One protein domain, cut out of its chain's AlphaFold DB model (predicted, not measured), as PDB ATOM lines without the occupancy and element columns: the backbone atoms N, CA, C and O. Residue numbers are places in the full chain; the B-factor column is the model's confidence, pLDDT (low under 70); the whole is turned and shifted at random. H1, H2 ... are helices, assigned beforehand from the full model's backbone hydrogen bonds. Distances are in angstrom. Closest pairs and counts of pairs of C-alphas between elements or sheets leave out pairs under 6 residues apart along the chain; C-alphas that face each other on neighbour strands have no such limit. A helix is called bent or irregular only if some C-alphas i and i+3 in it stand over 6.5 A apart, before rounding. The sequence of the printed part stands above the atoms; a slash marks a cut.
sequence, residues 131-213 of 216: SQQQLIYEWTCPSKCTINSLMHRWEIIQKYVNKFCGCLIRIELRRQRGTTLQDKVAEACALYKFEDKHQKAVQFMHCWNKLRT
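AT A GLANCE: This is residues 131 to 213 of the 216 residues of an uncharacterized protein of Setaria viridis (UniProt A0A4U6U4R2). One long straight helix, H2, makes the length of a flat, loose model, and two shorter helices, H3 and H4, cross the same side of it nearly at right angles, running opposite ways to each other. A small first helix, H1, sits near the first half of H2, by Trp 154, but touches no helix; the contacts are few, with H3 meeting H2 in its later part, at residues 164 to 172, and H4 meeting it near its middle, at residues 157 to 161. The printed part has 83 residues with four named helices, in the order H1, H2, H3, H4, and no named strand; the class is all helix. The whole is loose, with a radius of gyration of the C-alphas of 14.7 A, and the C-alphas span 47 by 29 by 15 A.

HOW THE PARTS SIT: H1, residues 131 to 139, is followed by a short link of 7 residues and then by H2, residues 147 to 174. The two are close but not clearly touching, with 1 pair of C-alphas within 8 A, those of Ile 136 and Trp 154, 7.6 A apart. Their lines stand at a steep tilt of 61 degrees, opposite ways. A short link of 6 residues leads from H2 to H3, residues 181 to 195. H2 touches H3 with its residues 164 to 172 alone; the closest C-alphas are those of Leu 168 and Ala 188, 5.4 A apart. Their lines are about perpendicular, but only just, at 70.3 degrees. A tight link of 4 residues joins H3 to H4, residues 200 to 211. H4 touches H2, which meets it with residues 157 to 161 alone; the closest C-alphas are those of Val 161 and Trp 208, 6.0 A apart. These two lines are about perpendicular, at 87 degrees. H3 and H4 are close but not clearly touching, with the C-alphas of Lys 193 and Ala 201 the closest at 7.1 A; they run opposite ways at a shallow tilt of 27 degrees. H1 and H3 are apart, and H1 and H4 are only just apart, 8.4 A at the closest. Each O i to N i+4 pair is within hydrogen-bond range in H1, H2 and H3, while in H4 this holds for 5 of 8.

IN THESE COORDINATES: H1 begins at C-alpha 131, at (-15.192, -33.491, -40.978), and measures 12.3 A from first to last C-alpha. H2, the longest helix with 28 residues, begins at C-alpha 147, at (-25.914, -43.916, -49.119), ends at C-alpha 174, at (-30.878, -26.021, -13.220), and is 40.4 A long. H3 has 15 residues and is 20.9 A long. H4 has 12 residues, is 17.8 A long and ends at C-alpha 211, at (-18.855, -37.267, -30.948). H4 is irregular, but only just: C-alphas 203 and 206 are 6.8 A apart, against about 5 A in a regular helix, and its line is a rough one.

THE WHOLE: The two C-alphas farthest apart are those of Lys 144 and Arg 177, at 48.2 A, while the first and last printed C-alphas, of Ser 131 and Thr 213, are 13.3 A apart. The printed part has no cut, and no link between its helices is long. The mean pLDDT of the printed part is 71.9. Confidence is under 70 in 28 residues: 131 to 145, 175 to 179 and 196 to 203. H1 has a mean pLDDT of 57 and H2 one of 81.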
ATOM      1  N   SER A 131     -15.929 -32.537 -41.816       53.91
ATOM      2  CA  SER A 131     -15.192 -33.491 -40.978       53.91
ATOM      3  C   SER A 131     -16.084 -34.455 -40.190       53.91
ATOM      4  O   SER A 131     -15.764 -35.636 -40.097       53.91
ATOM      5  N   GLN A 132     -17.236 -34.017 -39.666       58.97
ATOM      6  CA  GLN A 132     -18.172 -34.953 -39.030       58.97
ATOM      7  C   GLN A 132     -18.843 -35.871 -40.044       58.97
ATOM      8  O   GLN A 132     -19.137 -37.019 -39.726       58.97
ATOM      9  N   GLN A 133     -19.030 -35.393 -41.274       55.50
ATOM     10  CA  GLN A 133     -19.578 -36.195 -42.357       55.50
ATOM     11  C   GLN A 133     -18.622 -37.310 -42.798       55.50
ATOM     12  O   GLN A 133     -19.056 -38.452 -42.929       55.50
ATOM     13  N   GLN A 134     -17.324 -37.017 -42.921       57.34
ATOM     14  CA  GLN A 134     -16.287 -38.020 -43.202       57.34
ATOM     15  C   GLN A 134     -16.170 -39.085 -42.108       57.34
ATOM     16  O   GLN A 134     -16.084 -40.268 -42.420       57.34
ATOM     17  N   LEU A 135     -16.267 -38.695 -40.835       58.81
ATOM     18  CA  LEU A 135     -16.255 -39.656 -39.732       58.81
ATOM     19  C   LEU A 135     -17.447 -40.615 -39.808       58.81
ATOM     20  O   LEU A 135     -17.291 -41.802 -39.589       58.81
ATOM     21  N   ILE A 136     -18.638 -40.171 -40.202       59.00
ATOM     22  CA  ILE A 136     -19.785 -41.086 -40.345       59.00
ATOM     23  C   ILE A 136     -19.552 -42.111 -41.462       59.00
ATOM     24  O   ILE A 136     -19.919 -43.276 -41.296       59.00
ATOM     25  N   TYR A 137     -18.926 -41.704 -42.570       55.81
ATOM     26  CA  TYR A 137     -18.518 -42.630 -43.632       55.81
ATOM     27  C   TYR A 137     -17.494 -43.658 -43.137       55.81
ATOM     28  O   TYR A 137     -17.584 -44.826 -43.498       55.81
ATOM     29  N   GLU A 138     -16.575 -43.257 -42.262       58.59
ATOM     30  CA  GLU A 138     -15.590 -44.153 -41.650       58.59
ATOM     31  C   GLU A 138     -16.198 -45.048 -40.546       58.59
ATOM     32  O   GLU A 138     -15.744 -46.164 -40.307       58.59
ATOM     33  N   TRP A 139     -17.263 -44.597 -39.876       56.94
ATOM     34  CA  TRP A 139     -17.842 -45.262 -38.697       56.94
ATOM     35  C   TRP A 139     -18.979 -46.223 -39.038       56.94
ATOM     36  O   TRP A 139     -19.400 -47.032 -38.204       56.94
ATOM     37  N   THR A 140     -19.495 -46.140 -40.260       54.03
ATOM     38  CA  THR A 140     -20.523 -47.040 -40.770       54.03
ATOM     39  C   THR A 140     -19.834 -47.998 -41.727       54.03
ATOM     40  O   THR A 140     -19.436 -47.577 -42.801       54.03
ATOM     41  N   CYS A 141     -19.664 -49.262 -41.317       45.59
ATOM     42  CA  CYS A 141     -18.983 -50.317 -42.080       45.59
ATOM     43  C   CYS A 141     -19.212 -50.153 -43.603       45.59
ATOM     44  O   CYS A 141     -20.346 -50.349 -44.055       45.59
ATOM     45  N   PRO A 142     -18.191 -49.758 -44.392       52.69
ATOM     46  CA  PRO A 142     -18.384 -49.340 -45.784       52.69
ATOM     47  C   PRO A 142     -18.752 -50.504 -46.708       52.69
ATOM     48  O   PRO A 142     -19.021 -50.307 -47.888       52.69
ATOM     49  N   SER A 143     -18.771 -51.733 -46.196       53.25
ATOM     50  CA  SER A 143     -18.733 -52.903 -47.050       53.25
ATOM     51  C   SER A 143     -20.048 -53.251 -47.753       53.25
ATOM     52  O   SER A 143     -19.942 -53.957 -48.747       53.25
ATOM     53  N   LYS A 144     -21.251 -52.784 -47.354       57.91
ATOM     54  CA  LYS A 144     -22.519 -53.139 -48.068       57.91
ATOM     55  C   LYS A 144     -23.705 -52.148 -47.970       57.91
ATOM     56  O   LYS A 144     -24.811 -52.504 -48.374       57.91
ATOM     57  N   CYS A 145     -23.559 -50.937 -47.422       53.47
ATOM     58  CA  CYS A 145     -24.715 -50.050 -47.177       53.47
ATOM     59  C   CYS A 145     -24.874 -48.962 -48.253       53.47
ATOM     60  O   CYS A 145     -23.943 -48.212 -48.525       53.47
ATOM     61  N   THR A 146     -26.077 -48.824 -48.820       72.12
ATOM     62  CA  THR A 146     -26.411 -47.703 -49.715       72.12
ATOM     63  C   THR A 146     -26.355 -46.368 -48.965       72.12
ATOM     64  O   THR A 146     -26.683 -46.302 -47.776       72.12
ATOM     65  N   ILE A 147     -25.992 -45.286 -49.667       73.56
ATOM     66  CA  ILE A 147     -25.914 -43.916 -49.119       73.56
ATOM     67  C   ILE A 147     -27.197 -43.554 -48.352       73.56
ATOM     68  O   ILE A 147     -27.138 -43.009 -47.253       73.56
ATOM     69  N   ASN A 148     -28.358 -43.959 -48.875       74.38
ATOM     70  CA  ASN A 148     -29.665 -43.727 -48.258       74.38
ATOM     71  C   ASN A 148     -29.813 -44.396 -46.878       74.38
ATOM     72  O   ASN A 148     -30.354 -43.793 -45.952       74.38
ATOM     73  N   SER A 149     -29.307 -45.622 -46.709       77.19
ATOM     74  CA  SER A 149     -29.335 -46.332 -45.421       77.19
ATOM     75  C   SER A 149     -28.434 -45.653 -44.386       77.19
ATOM     76  O   SER A 149     -28.820 -45.479 -43.226       77.19
ATOM     77  N   LEU A 150     -27.251 -45.212 -44.818       75.50
ATOM     78  CA  LEU A 150     -26.300 -44.488 -43.977       75.50
ATOM     79  C   LEU A 150     -26.867 -43.130 -43.543       75.50
ATOM     80  O   LEU A 150     -26.827 -42.802 -42.356       75.50
ATOM     81  N   MET A 151     -27.486 -42.388 -44.466       77.12
ATOM     82  CA  MET A 151     -28.177 -41.136 -44.155       77.12
ATOM     83  C   MET A 151     -29.314 -41.338 -43.153       77.12
ATOM     84  O   MET A 151     -29.381 -40.616 -42.161       77.12
ATOM     85  N   HIS A 152     -30.161 -42.349 -43.351       79.88
ATOM     86  CA  HIS A 152     -31.266 -42.622 -42.435       79.88
ATOM     87  C   HIS A 152     -30.776 -42.972 -41.021       79.88
ATOM     88  O   HIS A 152     -31.285 -42.453 -40.025       79.88
ATOM     89  N   ARG A 153     -29.737 -43.811 -40.913       81.56
ATOM     90  CA  ARG A 153     -29.101 -44.129 -39.624       81.56
ATOM     91  C   ARG A 153     -28.507 -42.888 -38.970       81.56
ATOM     92  O   ARG A 153     -28.672 -42.702 -37.764       81.56
ATOM     93  N   TRP A 154     -27.857 -42.032 -39.749       81.88
ATOM     94  CA  TRP A 154     -27.303 -40.784 -39.244       81.88
ATOM     95  C   TRP A 154     -28.382 -39.836 -38.727       81.88
ATOM     96  O   TRP A 154     -28.242 -39.305 -37.630       81.88
ATOM     97  N   GLU A 155     -29.496 -39.674 -39.442       82.88
ATOM     98  CA  GLU A 155     -30.624 -38.867 -38.968       82.88
ATOM     99  C   GLU A 155     -31.166 -39.360 -37.622       82.88
ATOM    100  O   GLU A 155     -31.519 -38.552 -36.760       82.88
ATOM    101  N   ILE A 156     -31.221 -40.678 -37.414       83.44
ATOM    102  CA  ILE A 156     -31.631 -41.269 -36.132       83.44
ATOM    103  C   ILE A 156     -30.622 -40.916 -35.031       83.44
ATOM    104  O   ILE A 156     -31.027 -40.465 -33.956       83.44
ATOM    105  N   ILE A 157     -29.321 -41.063 -35.303       83.75
ATOM    106  CA  ILE A 157     -28.249 -40.713 -34.358       83.75
ATOM    107  C   ILE A 157     -28.296 -39.219 -34.023       83.75
ATOM    108  O   ILE A 157     -28.241 -38.854 -32.852       83.75
ATOM    109  N   GLN A 158     -28.466 -38.346 -35.019       80.50
ATOM    110  CA  GLN A 158     -28.582 -36.904 -34.808       80.50
ATOM    111  C   GLN A 158     -29.796 -36.548 -33.956       80.50
ATOM    112  O   GLN A 158     -29.668 -35.780 -33.004       80.50
ATOM    113  N   LYS A 159     -30.972 -37.115 -34.255       83.19
ATOM    114  CA  LYS A 159     -32.187 -36.901 -33.450       83.19
ATOM    115  C   LYS A 159     -31.952 -37.287 -31.992       83.19
ATOM    116  O   LYS A 159     -32.336 -36.539 -31.093       83.19
ATOM    117  N   TYR A 160     -31.285 -38.416 -31.765       82.00
ATOM    118  CA  TYR A 160     -30.928 -38.874 -30.429       82.00
ATOM    119  C   TYR A 160     -29.962 -37.914 -29.720       82.00
ATOM    120  O   TYR A 160     -30.244 -37.443 -28.617       82.00
ATOM    121  N   VAL A 161     -28.842 -37.587 -30.370       82.19
ATOM    122  CA  VAL A 161     -27.803 -36.702 -29.830       82.19
ATOM    123  C   VAL A 161     -28.385 -35.333 -29.495       82.19
ATOM    124  O   VAL A 161     -28.138 -34.821 -28.407       82.19
ATOM    125  N   ASN A 162     -29.222 -34.773 -30.368       84.12
ATOM    126  CA  ASN A 162     -29.878 -33.487 -30.139       84.12
ATOM    127  C   ASN A 162     -30.822 -33.530 -28.934       84.12
ATOM    128  O   ASN A 162     -30.810 -32.614 -28.111       84.12
ATOM    129  N   LYS A 163     -31.602 -34.608 -28.783       84.69
ATOM    130  CA  LYS A 163     -32.469 -34.789 -27.613       84.69
ATOM    131  C   LYS A 163     -31.643 -34.883 -26.327       84.69
ATOM    132  O   LYS A 163     -31.967 -34.212 -25.351       84.69
ATOM    133  N   PHE A 164     -30.541 -35.635 -26.344       84.06
ATOM    134  CA  PHE A 164     -29.632 -35.746 -25.201       84.06
ATOM    135  C   PHE A 164     -28.961 -34.410 -24.851       84.06
ATOM    136  O   PHE A 164     -28.890 -34.042 -23.679       84.06
ATOM    137  N   CYS A 165     -28.550 -33.630 -25.852       83.94
ATOM    138  CA  CYS A 165     -28.027 -32.279 -25.640       83.94
ATOM    139  C   CYS A 165     -29.076 -31.358 -25.003       83.94
ATOM    140  O   CYS A 165     -28.749 -30.590 -24.103       83.94
ATOM    141  N   GLY A 166     -30.348 -31.479 -25.395       85.19
ATOM    142  CA  GLY A 166     -31.453 -30.782 -24.736       85.19
ATOM    143  C   GLY A 166     -31.599 -31.154 -23.252       85.19
ATOM    144  O   GLY A 166     -31.830 -30.277 -22.420       85.19
ATOM    145  N   CYS A 167     -31.418 -32.431 -22.896       83.88
ATOM    146  CA  CYS A 167     -31.397 -32.875 -21.497       83.88
ATOM    147  C   CYS A 167     -30.202 -32.288 -20.727       83.88
ATOM    148  O   CYS A 167     -30.384 -31.816 -19.605       83.88
ATOM    149  N   LEU A 168     -29.011 -32.264 -21.336       82.12
ATOM    150  CA  LEU A 168     -27.815 -31.661 -20.740       82.12
ATOM    151  C   LEU A 168     -28.012 -30.170 -20.456       82.12
ATOM    152  O   LEU A 168     -27.804 -29.747 -19.324       82.12
ATOM    153  N   ILE A 169     -28.504 -29.396 -21.428       84.56
ATOM    154  CA  ILE A 169     -28.769 -27.956 -21.254       84.56
ATOM    155  C   ILE A 169     -29.751 -27.717 -20.101       84.56
ATOM    156  O   ILE A 169     -29.563 -26.810 -19.297       84.56
ATOM    157  N   ARG A 170     -30.791 -28.553 -19.969       83.19
ATOM    158  CA  ARG A 170     -31.758 -28.443 -18.864       83.19
ATOM    159  C   ARG A 170     -31.122 -28.684 -17.496       83.19
ATOM    160  O   ARG A 170     -31.548 -28.052 -16.533       83.19
ATOM    161  N   ILE A 171     -30.142 -29.579 -17.396       82.12
ATOM    162  CA  ILE A 171     -29.405 -29.826 -16.148       82.12
ATOM    163  C   ILE A 171     -28.437 -28.690 -15.864       82.12
ATOM    164  O   ILE A 171     -28.391 -28.213 -14.737       82.12
ATOM    165  N   GLU A 172     -27.718 -28.210 -16.876       80.31
ATOM    166  CA  GLU A 172     -26.797 -27.081 -16.718       80.31
ATOM    167  C   GLU A 172     -27.528 -25.805 -16.295       80.31
ATOM    168  O   GLU A 172     -27.069 -25.108 -15.395       80.31
ATOM    169  N   LEU A 173     -28.716 -25.549 -16.851       77.44
ATOM    170  CA  LEU A 173     -29.543 -24.404 -16.469       77.44
ATOM    171  C   LEU A 173     -30.092 -24.525 -15.038       77.44
ATOM    172  O   LEU A 173     -30.230 -23.524 -14.339       77.44
ATOM    173  N   ARG A 174     -30.406 -25.749 -14.590       75.56
ATOM    174  CA  ARG A 174     -30.878 -26.021 -13.220       75.56
ATOM    175  C   ARG A 174     -29.751 -26.005 -12.190       75.56
ATOM    176  O   ARG A 174     -30.006 -25.723 -11.022       75.56
ATOM    177  N   ARG A 175     -28.525 -26.342 -12.593       66.62
ATOM    178  CA  ARG A 175     -27.414 -26.655 -11.689       66.62
ATOM    179  C   ARG A 175     -26.242 -25.712 -11.967       66.62
ATOM    180  O   ARG A 175     -25.306 -26.040 -12.683       66.62
ATOM    181  N   GLN A 176     -26.296 -24.529 -11.353       59.66
ATOM    182  CA  GLN A 176     -25.301 -23.459 -11.530       59.66
ATOM    183  C   GLN A 176     -24.007 -23.640 -10.708       59.66
ATOM    184  O   GLN A 176     -23.144 -22.768 -10.736       59.66
ATOM    185  N   ARG A 177     -23.839 -24.730  -9.943       48.22
ATOM    186  CA  ARG A 177     -22.710 -24.880  -9.007       48.22
ATOM    187  C   ARG A 177     -21.961 -26.202  -9.171       48.22
ATOM    188  O   ARG A 177     -22.529 -27.262  -8.933       48.22
ATOM    189  N   GLY A 178     -20.677 -26.094  -9.519       55.97
ATOM    190  CA  GLY A 178     -19.587 -26.997  -9.115       55.97
ATOM    191  C   GLY A 178     -19.658 -28.480  -9.490       55.97
ATOM    192  O   GLY A 178     -18.840 -29.244  -8.989       55.97
ATOM    193  N   THR A 179     -20.600 -28.925 -10.319       60.81
ATOM    194  CA  THR A 179     -20.708 -30.344 -10.679       60.81
ATOM    195  C   THR A 179     -19.733 -30.739 -11.773       60.81
ATOM    196  O   THR A 179     -19.553 -30.029 -12.769       60.81
ATOM    197  N   THR A 180     -19.121 -31.912 -11.600       74.44
ATOM    198  CA  THR A 180     -18.230 -32.472 -12.612       74.44
ATOM    199  C   THR A 180     -19.027 -32.806 -13.873       74.44
ATOM    200  O   THR A 180     -20.230 -33.081 -13.829       74.44
ATOM    201  N   LEU A 181     -18.369 -32.800 -15.035       73.00
ATOM    202  CA  LEU A 181     -19.020 -33.159 -16.300       73.00
ATOM    203  C   LEU A 181     -19.651 -34.564 -16.243       73.00
ATOM    204  O   LEU A 181     -20.676 -34.801 -16.874       73.00
ATOM    205  N   GLN A 182     -19.065 -35.479 -15.469       74.88
ATOM    206  CA  GLN A 182     -19.589 -36.832 -15.284       74.88
ATOM    207  C   GLN A 182     -20.928 -36.829 -14.543       74.88
ATOM    208  O   GLN A 182     -21.855 -37.510 -14.976       74.88
ATOM    209  N   ASP A 183     -21.074 -35.996 -13.512       78.50
ATOM    210  CA  ASP A 183     -22.337 -35.861 -12.778       78.50
ATOM    211  C   ASP A 183     -23.447 -35.313 -13.679       78.50
ATOM    212  O   ASP A 183     -24.569 -35.820 -13.675       78.50
ATOM    213  N   LYS A 184     -23.114 -34.326 -14.523       80.88
ATOM    214  CA  LYS A 184     -24.050 -33.765 -15.511       80.88
ATOM    215  C   LYS A 184     -24.516 -34.823 -16.513       80.88
ATOM    216  O   LYS A 184     -25.694 -34.876 -16.856       80.88
ATOM    217  N   VAL A 185     -23.605 -35.682 -16.972       81.38
ATOM    218  CA  VAL A 185     -23.914 -36.768 -17.916       81.38
ATOM    219  C   VAL A 185     -24.729 -37.876 -17.251       81.38
ATOM    220  O   VAL A 185     -25.669 -38.381 -17.867       81.38
ATOM    221  N   ALA A 186     -24.419 -38.239 -16.005       81.25
ATOM    222  CA  ALA A 186     -25.169 -39.236 -15.246       81.25
ATOM    223  C   ALA A 186     -26.615 -38.779 -15.000       81.25
ATOM    224  O   ALA A 186     -27.560 -39.536 -15.237       81.25
ATOM    225  N   GLU A 187     -26.798 -37.517 -14.617       79.69
ATOM    226  CA  GLU A 187     -28.116 -36.921 -14.414       79.69
ATOM    227  C   GLU A 187     -28.877 -36.772 -15.741       79.69
ATOM    228  O   GLU A 187     -30.069 -37.082 -15.812       79.69
ATOM    229  N   ALA A 188     -28.192 -36.401 -16.831       82.56
ATOM    230  CA  ALA A 188     -28.804 -36.324 -18.159       82.56
ATOM    231  C   ALA A 188     -29.260 -37.695 -18.631       82.56
ATOM    232  O   ALA A 188     -30.349 -37.821 -19.179       82.56
ATOM    233  N   CYS A 189     -28.472 -38.733 -18.358       80.38
ATOM    234  CA  CYS A 189     -28.834 -40.114 -18.639       80.38
ATOM    235  C   CYS A 189     -30.067 -40.549 -17.830       80.38
ATOM    236  O   CYS A 189     -30.948 -41.209 -18.376       80.38
ATOM    237  N   ALA A 190     -30.182 -40.141 -16.562       81.88
ATOM    238  CA  ALA A 190     -31.355 -40.424 -15.735       81.88
ATOM    239  C   ALA A 190     -32.623 -39.716 -16.251       81.88
ATOM    240  O   ALA A 190     -33.656 -40.367 -16.429       81.88
ATOM    241  N   LEU A 191     -32.538 -38.419 -16.575       80.62
ATOM    242  CA  LEU A 191     -33.650 -37.671 -17.176       80.62
ATOM    243  C   LEU A 191     -34.057 -38.253 -18.528       80.62
ATOM    244  O   LEU A 191     -35.242 -38.415 -18.812       80.62
ATOM    245  N   TYR A 192     -33.071 -38.612 -19.342       78.25
ATOM    246  CA  TYR A 192     -33.310 -39.189 -20.650       78.25
ATOM    247  C   TYR A 192     -34.011 -40.552 -20.529       78.25
ATOM    248  O   TYR A 192     -34.979 -40.801 -21.239       78.25
ATOM    249  N   LYS A 193     -33.590 -41.421 -19.598       77.50
ATOM    250  CA  LYS A 193     -34.254 -42.711 -19.322       77.50
ATOM    251  C   LYS A 193     -35.696 -42.548 -18.844       77.50
ATOM    252  O   LYS A 193     -36.535 -43.373 -19.182       77.50
ATOM    253  N   PHE A 194     -35.985 -41.497 -18.081       75.69
ATOM    254  CA  PHE A 194     -37.342 -41.197 -17.629       75.69
ATOM    255  C   PHE A 194     -38.239 -40.691 -18.771       75.69
ATOM    256  O   PHE A 194     -39.421 -41.023 -18.836       75.69
ATOM    257  N   GLU A 195     -37.683 -39.902 -19.694       72.00
ATOM    258  CA  GLU A 195     -38.415 -39.370 -20.849       72.00
ATOM    259  C   GLU A 195     -38.563 -40.379 -22.000       72.00
ATOM    260  O   GLU A 195     -39.464 -40.228 -22.831       72.00
ATOM    261  N   ASP A 196     -37.701 -41.396 -22.085       67.31
ATOM    262  CA  ASP A 196     -37.705 -42.357 -23.186       67.31
ATOM    263  C   ASP A 196     -38.363 -43.692 -22.822       67.31
ATOM    264  O   ASP A 196     -37.759 -44.590 -22.238       67.31
ATOM    265  N   LYS A 197     -39.607 -43.863 -23.283       62.38
ATOM    266  CA  LYS A 197     -40.380 -45.109 -23.147       62.38
ATOM    267  C   LYS A 197     -39.739 -46.310 -23.852       62.38
ATOM    268  O   LYS A 197     -40.105 -47.444 -23.574       62.38
ATOM    269  N   HIS A 198     -38.820 -46.073 -24.789       59.41
ATOM    270  CA  HIS A 198     -38.339 -47.108 -25.704       59.41
ATOM    271  C   HIS A 198     -36.959 -47.681 -25.371       59.41
ATOM    272  O   HIS A 198     -36.517 -48.553 -26.109       59.41
ATOM    273  N   GLN A 199     -36.244 -47.200 -24.344       60.06
ATOM    274  CA  GLN A 199     -34.858 -47.597 -23.997       60.06
ATOM    275  C   GLN A 199     -33.800 -47.563 -25.129       60.06
ATOM    276  O   GLN A 199     -32.609 -47.704 -24.856       60.06
ATOM    277  N   LYS A 200     -34.184 -47.250 -26.377       60.88
ATOM    278  CA  LYS A 200     -33.321 -47.014 -27.553       60.88
ATOM    279  C   LYS A 200     -32.230 -45.992 -27.270       60.88
ATOM    280  O   LYS A 200     -31.183 -45.981 -27.902       60.88
ATOM    281  N   ALA A 201     -32.481 -45.168 -26.267       59.47
ATOM    282  CA  ALA A 201     -31.572 -44.208 -25.718       59.47
ATOM    283  C   ALA A 201     -30.156 -44.723 -25.476       59.47
ATOM    284  O   ALA A 201     -29.164 -44.160 -25.922       59.47
ATOM    285  N   VAL A 202     -30.077 -45.821 -24.731       59.31
ATOM    286  CA  VAL A 202     -28.810 -46.305 -24.195       59.31
ATOM    287  C   VAL A 202     -27.916 -46.796 -25.334       59.31
ATOM    288  O   VAL A 202     -26.700 -46.647 -25.266       59.31
ATOM    289  N   GLN A 203     -28.523 -47.271 -26.427       66.69
ATOM    290  CA  GLN A 203     -27.825 -47.753 -27.620       66.69
ATOM    291  C   GLN A 203     -27.012 -46.648 -28.311       66.69
ATOM    292  O   GLN A 203     -25.966 -46.923 -28.895       66.69
ATOM    293  N   PHE A 204     -27.440 -45.389 -28.203       71.06
ATOM    294  CA  PHE A 204     -26.788 -44.263 -28.871       71.06
ATOM    295  C   PHE A 204     -25.929 -43.395 -27.935       71.06
ATOM    296  O   PHE A 204     -25.230 -42.497 -28.409       71.06
ATOM    297  N   MET A 205     -25.877 -43.693 -26.629       76.00
ATOM    298  CA  MET A 205     -24.961 -43.020 -25.688       76.00
ATOM    299  C   MET A 205     -23.493 -43.166 -26.099       76.00
ATOM    300  O   MET A 205     -22.698 -42.237 -25.953       76.00
ATOM    301  N   HIS A 206     -23.135 -44.320 -26.662       76.81
ATOM    302  CA  HIS A 206     -21.805 -44.557 -27.212       76.81
ATOM    303  C   HIS A 206     -21.472 -43.586 -28.359       76.81
ATOM    304  O   HIS A 206     -20.358 -43.067 -28.422       76.81
ATOM    305  N   CYS A 207     -22.455 -43.273 -29.214       78.56
ATOM    306  CA  CYS A 207     -22.288 -42.321 -30.314       78.56
ATOM    307  C   CYS A 207     -22.039 -40.905 -29.780       78.56
ATOM    308  O   CYS A 207     -21.114 -40.237 -30.230       78.56
ATOM    309  N   TRP A 208     -22.798 -40.469 -28.769       80.31
ATOM    310  CA  TRP A 208     -22.579 -39.166 -28.131       80.31
ATOM    311  C   TRP A 208     -21.189 -39.054 -27.484       80.31
ATOM    312  O   TRP A 208     -20.482 -38.068 -27.690       80.31
ATOM    313  N   ASN A 209     -20.762 -40.093 -26.756       79.19
ATOM    314  CA  ASN A 209     -19.457 -40.124 -26.092       79.19
ATOM    315  C   ASN A 209     -18.277 -40.018 -27.061       79.19
ATOM    316  O   ASN A 209     -17.260 -39.439 -26.690       79.19
ATOM    317  N   LYS A 210     -18.405 -40.559 -28.275       75.31
ATOM    318  CA  LYS A 210     -17.376 -40.436 -29.312       75.31
ATOM    319  C   LYS A 210     -17.471 -39.119 -30.096       75.31
ATOM    320  O   LYS A 210     -16.453 -38.597 -30.530       75.31
ATOM    321  N   LEU A 211     -18.672 -38.560 -30.272       76.00
ATOM    322  CA  LEU A 211     -18.855 -37.267 -30.948       76.00
ATOM    323  C   LEU A 211     -18.317 -36.092 -30.120       76.00
ATOM    324  O   LEU A 211     -17.811 -35.132 -30.689       76.00
ATOM    325  N   ARG A 212     -18.385 -36.162 -28.785       72.62
ATOM    326  CA  ARG A 212     -17.872 -35.095 -27.901       72.62
ATOM    327  C   ARG A 212     -16.345 -35.038 -27.796       72.62
ATOM    328  O   ARG A 212     -15.820 -34.018 -27.372       72.62
ATOM    329  N   THR A 213     -15.651 -36.138 -28.094       70.44
ATOM    330  CA  THR A 213     -14.181 -36.227 -28.017       70.44
ATOM    331  C   THR A 213     -13.499 -35.709 -29.279       70.44
ATOM    332  O   THR A 213     -12.277 -35.624 -29.310       70.44
TER     333      THR A 213